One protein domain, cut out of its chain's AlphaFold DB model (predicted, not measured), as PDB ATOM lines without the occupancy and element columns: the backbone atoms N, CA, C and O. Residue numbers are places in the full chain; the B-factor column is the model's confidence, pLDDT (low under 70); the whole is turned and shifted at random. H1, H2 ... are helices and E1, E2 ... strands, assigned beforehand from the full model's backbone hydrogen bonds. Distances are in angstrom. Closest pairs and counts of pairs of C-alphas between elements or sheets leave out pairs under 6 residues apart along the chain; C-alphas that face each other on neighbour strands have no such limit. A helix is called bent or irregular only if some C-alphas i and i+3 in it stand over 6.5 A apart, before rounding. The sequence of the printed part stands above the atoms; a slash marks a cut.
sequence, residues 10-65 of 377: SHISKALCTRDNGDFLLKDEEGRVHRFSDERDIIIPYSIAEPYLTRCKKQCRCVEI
ATOM      1  N   SER A  10     -33.923 -39.105  16.131       60.38
ATOM      2  CA  SER A  10     -34.289 -40.191  17.053       60.38
ATOM      3  C   SER A  10     -33.435 -41.461  16.949       60.38
ATOM      4  O   SER A  10     -33.308 -42.221  17.904       60.38
ATOM      5  N   HIS A  11     -32.850 -41.753  15.791       65.00
ATOM      6  CA  HIS A  11     -31.996 -42.929  15.625       65.00
ATOM      7  C   HIS A  11     -30.533 -42.626  15.973       65.00
ATOM      8  O   HIS A  11     -29.793 -43.525  16.362       65.00
ATOM      9  N   ILE A  12     -30.119 -41.362  15.857       68.44
ATOM     10  CA  ILE A  12     -28.804 -40.898  16.308       68.44
ATOM     11  C   ILE A  12     -28.813 -40.781  17.839       68.44
ATOM     12  O   ILE A  12     -27.913 -41.300  18.494       68.44
ATOM     13  N   SER A  13     -29.874 -40.211  18.422       66.69
ATOM     14  CA  SER A  13     -30.041 -40.097  19.877       66.69
ATOM     15  C   SER A  13     -30.091 -41.461  20.567       66.69
ATOM     16  O   SER A  13     -29.388 -41.667  21.545       66.69
ATOM     17  N   LYS A  14     -30.828 -42.444  20.032       70.88
ATOM     18  CA  LYS A  14     -30.867 -43.810  20.595       70.88
ATOM     19  C   LYS A  14     -29.522 -44.532  20.587       70.88
ATOM     20  O   LYS A  14     -29.329 -45.444  21.381       70.88
ATOM     21  N   ALA A  15     -28.634 -44.182  19.662       71.75
ATOM     22  CA  ALA A  15     -27.329 -44.818  19.553       71.75
ATOM     23  C   ALA A  15     -26.264 -44.138  20.422       71.75
ATOM     24  O   ALA A  15     -25.335 -44.808  20.866       71.75
ATOM     25  N   LEU A  16     -26.389 -42.827  20.639       76.75
ATOM     26  CA  LEU A  16     -25.421 -42.027  21.390       76.75
ATOM     27  C   LEU A  16     -25.821 -41.807  22.853       76.75
ATOM     28  O   LEU A  16     -24.950 -41.575  23.688       76.75
ATOM     29  N   CYS A  17     -27.113 -41.889  23.180       77.50
ATOM     30  CA  CYS A  17     -27.622 -41.663  24.528       77.50
ATOM     31  C   CYS A  17     -27.974 -42.975  25.237       77.50
ATOM     32  O   CYS A  17     -28.623 -43.856  24.675       77.50
ATOM     33  N   THR A  18     -27.622 -43.069  26.514       80.94
ATOM     34  CA  THR A  18     -28.055 -44.146  27.414       80.94
ATOM     35  C   THR A  18     -29.242 -43.681  28.251       80.94
ATOM     36  O   THR A  18     -29.262 -42.534  28.685       80.94
ATOM     37  N   ARG A  19     -30.233 -44.544  28.503       78.81
ATOM     38  CA  ARG A  19     -31.354 -44.222  29.403       78.81
ATOM     39  C   ARG A  19     -31.045 -44.655  30.833       78.81
ATOM     40  O   ARG A  19     -30.666 -45.805  31.032       78.81
ATOM     41  N   ASP A  20     -31.273 -43.768  31.797       77.25
ATOM     42  CA  ASP A  20     -31.170 -44.056  33.231       77.25
ATOM     43  C   ASP A  20     -32.286 -43.339  34.006       77.25
ATOM     44  O   ASP A  20     -32.460 -42.128  33.879       77.25
ATOM     45  N   ASN A  21     -33.072 -44.093  34.783       72.19
ATOM     46  CA  ASN A  21     -34.205 -43.600  35.583       72.19
ATOM     47  C   ASN A  21     -35.196 -42.673  34.842       72.19
ATOM     48  O   ASN A  21     -35.767 -41.761  35.432       72.19
ATOM     49  N   GLY A  22     -35.429 -42.921  33.548       73.25
ATOM     50  CA  GLY A  22     -36.354 -42.137  32.717       73.25
ATOM     51  C   GLY A  22     -35.716 -40.947  31.995       73.25
ATOM     52  O   GLY A  22     -36.321 -40.442  31.053       73.25
ATOM     53  N   ASP A  23     -34.484 -40.577  32.347       76.31
ATOM     54  CA  ASP A  23     -33.715 -39.539  31.663       76.31
ATOM     55  C   ASP A  23     -32.784 -40.136  30.594       76.31
ATOM     56  O   ASP A  23     -32.335 -41.284  30.673       76.31
ATOM     57  N   PHE A  24     -32.459 -39.331  29.586       79.38
ATOM     58  CA  PHE A  24     -31.469 -39.613  28.555       79.38
ATOM     59  C   PHE A  24     -30.130 -38.977  28.929       79.38
ATOM     60  O   PHE A  24     -30.052 -37.782  29.212       79.38
ATOM     61  N   LEU A  25     -29.067 -39.771  28.896       80.19
ATOM     62  CA  LEU A  25     -27.703 -39.367  29.210       80.19
ATOM     63  C   LEU A  25     -26.855 -39.400  27.939       80.19
ATOM     64  O   LEU A  25     -26.763 -40.441  27.293       80.19
ATOM     65  N   LEU A  26     -26.216 -38.287  27.597       80.44
ATOM     66  CA  LEU A  26     -25.276 -38.172  26.481       80.44
ATOM     67  C   LEU A  26     -23.885 -37.864  27.030       80.44
ATOM     68  O   LEU A  26     -23.738 -36.937  27.821       80.44
ATOM     69  N   LYS A  27     -22.870 -38.627  26.626       79.38
ATOM     70  CA  LYS A  27     -21.475 -38.324  26.969       79.38
ATOM     71  C   LYS A  27     -20.850 -37.438  25.900       79.38
ATOM     72  O   LYS A  27     -20.986 -37.749  24.717       79.38
ATOM     73  N   ASP A  28     -20.193 -36.362  26.318       75.44
ATOM     74  CA  ASP A  28     -19.370 -35.546  25.426       75.44
ATOM     75  C   ASP A  28     -17.980 -36.168  25.192       75.44
ATOM     76  O   ASP A  28     -17.644 -37.223  25.739       75.44
ATOM     77  N   GLU A  29     -17.177 -35.527  24.342       71.00
ATOM     78  CA  GLU A  29     -15.815 -35.970  24.004       71.00
ATOM     79  C   GLU A  29     -14.849 -35.905  25.193       71.00
ATOM     80  O   GLU A  29     -13.869 -36.646  25.240       71.00
ATOM     81  N   GLU A  30     -15.154 -35.065  26.181       72.81
ATOM     82  CA  GLU A  30     -14.395 -34.913  27.422       72.81
ATOM     83  C   GLU A  30     -14.871 -35.888  28.520       72.81
ATOM     84  O   GLU A  30     -14.334 -35.902  29.628       72.81
ATOM     85  N   GLY A  31     -15.872 -36.725  28.225       74.31
ATOM     86  CA  GLY A  31     -16.443 -37.712  29.138       74.31
ATOM     87  C   GLY A  31     -17.483 -37.164  30.121       74.31
ATOM     88  O   GLY A  31     -17.947 -37.919  30.984       74.31
ATOM     89  N   ARG A  32     -17.890 -35.896  30.004       78.56
ATOM     90  CA  ARG A  32     -18.952 -35.290  30.820       78.56
ATOM     91  C   ARG A  32     -20.307 -35.831  30.392       78.56
ATOM     92  O   ARG A  32     -20.559 -36.081  29.215       78.56
ATOM     93  N   VAL A  33     -21.196 -36.014  31.363       81.44
ATOM     94  CA  VAL A  33     -22.529 -36.575  31.131       81.44
ATOM     95  C   VAL A  33     -23.563 -35.455  31.124       81.44
ATOM     96  O   VAL A  33     -23.735 -34.747  32.111       81.44
ATOM     97  N   HIS A  34     -24.280 -35.331  30.015       76.56
ATOM     98  CA  HIS A  34     -25.380 -34.397  29.811       76.56
ATOM     99  C   HIS A  34     -26.714 -35.115  29.993       76.56
ATOM    100  O   HIS A  34     -26.951 -36.137  29.346       76.56
ATOM    101  N   ARG A  35     -27.596 -34.577  30.843       78.19
ATOM    102  CA  ARG A  35     -28.902 -35.183  31.154       78.19
ATOM    103  C   ARG A  35     -30.054 -34.437  30.479       78.19
ATOM    104  O   ARG A  35     -30.148 -33.215  30.588       78.19
ATOM    105  N   PHE A  36     -30.953 -35.181  29.836       77.81
ATOM    106  CA  PHE A  36     -32.140 -34.673  29.142       77.81
ATOM    107  C   PHE A  36     -33.378 -35.488  29.530       77.81
ATOM    108  O   PHE A  36     -33.305 -36.709  29.606       77.81
ATOM    109  N   SER A  37     -34.517 -34.832  29.747       75.50
ATOM    110  CA  SER A  37     -35.748 -35.501  30.205       75.50
ATOM    111  C   SER A  37     -36.661 -35.965  29.059       75.50
ATOM    112  O   SER A  37     -37.399 -36.933  29.221       75.50
ATOM    113  N   ASP A  38     -36.606 -35.316  27.890       71.94
ATOM    114  CA  ASP A  38     -37.328 -35.718  26.671       71.94
ATOM    115  C   ASP A  38     -36.322 -35.999  25.537       71.94
ATOM    116  O   ASP A  38     -35.286 -35.343  25.418       71.94
ATOM    117  N   GLU A  39     -36.640 -36.962  24.668       67.88
ATOM    118  CA  GLU A  39     -35.845 -37.317  23.486       67.88
ATOM    119  C   GLU A  39     -35.751 -36.147  22.495       67.88
ATOM    120  O   GLU A  39     -34.768 -36.017  21.765       67.88
ATOM    121  N   ARG A  40     -36.773 -35.281  22.474       66.69
ATOM    122  CA  ARG A  40     -36.836 -34.094  21.605       66.69
ATOM    123  C   ARG A  40     -35.916 -32.959  22.051       66.69
ATOM    124  O   ARG A  40     -35.576 -32.119  21.224       66.69
ATOM    125  N   ASP A  41     -35.499 -32.968  23.313       64.44
ATOM    126  CA  ASP A  41     -34.627 -31.944  23.894       64.44
ATOM    127  C   ASP A  41     -33.139 -32.303  23.758       64.44
ATOM    128  O   ASP A  41     -32.268 -31.524  24.150       64.44
ATOM    129  N   ILE A  42     -32.830 -33.482  23.205       67.81
ATOM    130  CA  ILE A  42     -31.458 -33.951  23.017       67.81
ATOM    131  C   ILE A  42     -30.805 -33.139  21.898       67.81
ATOM    132  O   ILE A  42     -31.027 -33.365  20.706       67.81
ATOM    133  N   ILE A  43     -29.941 -32.212  22.300       68.50
ATOM    134  CA  ILE A  43     -29.056 -31.472  21.406       68.50
ATOM    135  C   ILE A  43     -27.765 -32.281  21.277       68.50
ATOM    136  O   ILE A  43     -27.097 -32.537  22.277       68.50
ATOM    137  N   ILE A  44     -27.415 -32.695  20.058       71.44
ATOM    138  CA  ILE A  44     -26.190 -33.455  19.777       71.44
ATOM    139  C   ILE A  44     -25.235 -32.546  18.994       71.44
ATOM    140  O   ILE A  44     -25.536 -32.227  17.839       71.44
ATOM    141  N   PRO A  45     -24.107 -32.116  19.588       70.25
ATOM    142  CA  PRO A  45     -23.053 -31.397  18.881       70.25
ATOM    143  C   PRO A  45     -22.588 -32.140  17.626       70.25
ATOM    144  O   PRO A  45     -22.523 -33.373  17.609       70.25
ATOM    145  N   TYR A  46     -22.221 -31.386  16.587       72.69
ATOM    146  CA  TYR A  46     -21.743 -31.959  15.326       72.69
ATOM    147  C   TYR A  46     -20.538 -32.883  15.534       72.69
ATOM    148  O   TYR A  46     -20.520 -33.974  14.974       72.69
ATOM    149  N   SER A  47     -19.590 -32.489  16.386       71.88
ATOM    150  CA  SER A  47     -18.365 -33.248  16.653       71.88
ATOM    151  C   SER A  47     -18.644 -34.652  17.223       71.88
ATOM    152  O   SER A  47     -18.013 -35.627  16.827       71.88
ATOM    153  N   ILE A  48     -19.700 -34.796  18.035       74.50
ATOM    154  CA  ILE A  48     -20.161 -36.088  18.569       74.50
ATOM    155  C   ILE A  48     -20.945 -36.878  17.505       74.50
ATOM    156  O   ILE A  48     -20.847 -38.105  17.414       74.50
ATOM    157  N   ALA A  49     -21.746 -36.190  16.687       76.56
ATOM    158  CA  ALA A  49     -22.581 -36.821  15.669       76.56
ATOM    159  C   ALA A  49     -21.785 -37.312  14.443       76.56
ATOM    160  O   ALA A  49     -22.136 -38.339  13.853       76.56
ATOM    161  N   GLU A  50     -20.729 -36.603  14.043       77.25
ATOM    162  CA  GLU A  50     -19.957 -36.853  12.822       77.25
ATOM    163  C   GLU A  50     -19.292 -38.246  12.786       77.25
ATOM    164  O   GLU A  50     -19.499 -38.962  11.794       77.25
ATOM    165  N   PRO A  51     -18.583 -38.717  13.834       77.19
ATOM    166  CA  PRO A  51     -18.004 -40.061  13.857       77.19
ATOM    167  C   PRO A  51     -19.062 -41.156  13.681       77.19
ATOM    168  O   PRO A  51     -18.857 -42.136  12.955       77.19
ATOM    169  N   TYR A  52     -20.232 -40.976  14.301       76.00
ATOM    170  CA  TYR A  52     -21.345 -41.916  14.199       76.00
ATOM    171  C   TYR A  52     -21.961 -41.920  12.794       76.00
ATOM    172  O   TYR A  52     -22.159 -42.980  12.194       76.00
ATOM    173  N   LEU A  53     -22.222 -40.741  12.227       75.81
ATOM    174  CA  LEU A  53     -22.781 -40.604  10.882       75.81
ATOM    175  C   LEU A  53     -21.836 -41.154   9.810       75.81
ATOM    176  O   LEU A  53     -22.290 -41.848   8.894       75.81
ATOM    177  N   THR A  54     -20.530 -40.947   9.984       78.38
ATOM    178  CA  THR A  54     -19.482 -41.514   9.127       78.38
ATOM    179  C   THR A  54     -19.488 -43.043   9.187       78.38
ATOM    180  O   THR A  54     -19.508 -43.702   8.143       78.38
ATOM    181  N   ARG A  55     -19.591 -43.636  10.388       79.69
ATOM    182  CA  ARG A  55     -19.744 -45.094  10.568       79.69
ATOM    183  C   ARG A  55     -21.003 -45.636   9.885       79.69
ATOM    184  O   ARG A  55     -20.979 -46.726   9.314       79.69
ATOM    185  N   CYS A  56     -22.088 -44.867   9.890       77.69
ATOM    186  CA  CYS A  56     -23.335 -45.194   9.198       77.69
ATOM    187  C   CYS A  56     -23.317 -44.897   7.684       77.69
ATOM    188  O   CYS A  56     -24.363 -45.019   7.040       77.69
ATOM    189  N   LYS A  57     -22.163 -44.525   7.104       75.56
ATOM    190  CA  LYS A  57     -21.992 -44.144   5.687       75.56
ATOM    191  C   LYS A  57     -22.919 -43.003   5.246       75.56
ATOM    192  O   LYS A  57     -23.374 -42.973   4.101       75.56
ATOM    193  N   LYS A  58     -23.221 -42.071   6.151       72.94
ATOM    194  CA  LYS A  58     -24.037 -40.889   5.863       72.94
ATOM    195  C   LYS A  58     -23.164 -39.654   5.746       72.94
ATOM    196  O   LYS A  58     -22.244 -39.466   6.528       72.94
ATOM    197  N   GLN A  59     -23.494 -38.803   4.782       62.78
ATOM    198  CA  GLN A  59     -22.858 -37.499   4.658       62.78
ATOM    199  C   GLN A  59     -23.507 -36.525   5.637       62.78
ATOM    200  O   GLN A  59     -24.725 -36.341   5.625       62.78
ATOM    201  N   CYS A  60     -22.677 -35.900   6.461       60.06
ATOM    202  CA  CYS A  60     -23.012 -34.707   7.214       60.06
ATOM    203  C   CYS A  60     -22.118 -33.572   6.712       60.06
ATOM    204  O   CYS A  60     -21.043 -33.812   6.165       60.06
ATOM    205  N   ARG A  61     -22.620 -32.343   6.790       58.62
ATOM    206  CA  ARG A  61     -21.871 -31.148   6.418       58.62
ATOM    207  C   ARG A  61     -21.946 -30.206   7.602       58.62
ATOM    208  O   ARG A  61     -23.047 -29.775   7.941       58.62
ATOM    209  N   CYS A  62     -20.802 -29.902   8.201       60.47
ATOM    210  CA  CYS A  62     -20.711 -28.782   9.119       60.47
ATOM    211  C   CYS A  62     -20.918 -27.487   8.325       60.47
ATOM    212  O   CYS A  62     -20.346 -27.304   7.244       60.47
ATOM    213  N   VAL A  63     -21.787 -26.620   8.827       62.97
ATOM    214  CA  VAL A  63     -21.899 -25.241   8.366       62.97
ATOM    215  C   VAL A  63     -21.562 -24.405   9.584       62.97
ATOM    216  O   VAL A  63     -22.355 -24.347  10.518       62.97
ATOM    217  N   GLU A  64     -20.372 -23.820   9.595       63.78
ATOM    218  CA  GLU A  64     -20.003 -22.837  10.608       63.78
ATOM    219  C   GLU A  64     -20.764 -21.550  10.302       63.78
ATOM    220  O   GLU A  64     -20.578 -20.930   9.253       63.78
ATOM    221  N   ILE A  65     -21.718 -21.220  11.173       67.06
ATOM    222  CA  ILE A  65     -22.550 -20.020  11.039       67.06
ATOM    223  C   ILE A  65     -21.979 -18.889  11.899       67.06
ATOM    224  O   ILE A  65     -22.212 -17.719  11.594       67.06
TER     225      ILE A  65
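Overview. This is residues 10 to 65 of the 377 residues of the protein "Tr-type G domain-containing protein" of Blastocystis hominis (UniProt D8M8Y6). A small three-stranded sheet, E1 E2 E3, stands at one end of an elongated model and the helix H2 at the other, with the short helix H1 between them. After H2, residues 56 to 65 form a tail with no named element. The 56 printed residues hold two named helices and three named strands in the order H1 E1 E2 E3 H2, a mixed class; the sheet order is E1, E2, E3, all antiparallel. The whole is only just compact, close to loose, with a radius of gyration of the C-alphas of 11.8 A and spans of 33 by 21 by 20 A.

Arrangement. H1, residues 10 to 16, only grazes the sheet of E1, residues 17 to 20, E2, residues 23 to 27, and E3, residues 33 to 36; its closest C-alphas to E2 are those of Leu 16 and Leu 26, 6.4 A. The strands form a meander, each the antiparallel neighbour of the one before. In the hairpin E1 and E2, N 18 and O 25 are within hydrogen-bond range at 2.9 A; in the hairpin E2 and E3, N 34 and O 26 at 2.8 A. H2, residues 46 to 55, is not on the sheet. It is close to H1 but not clearly touching, about perpendicular at 86 degrees; their closest C-alphas are those of Ile 12 and Ala 49, 7.5 A. O i to N i+4 pairs are within range in 2 of 3 for H1 and 4 of 6 for H2.

Along the chain. H1 begins at C-alpha 10 (-34.289, -40.191, 17.053). E2 is 13.2 A long. H2, 14.1 A long, ends at C-alpha 55 (-19.744, -45.094, 10.568); it is only just irregular, with C-alphas 48 and 51 6.53 A apart.

Size, cuts and confidence. The C-alphas farthest apart are those of Asn 21 and Ile 65, 36.0 A. The printed part has no cut and no long link. Residues 10 to 13, 39 to 43 and 59 to 65 have pLDDT under 70.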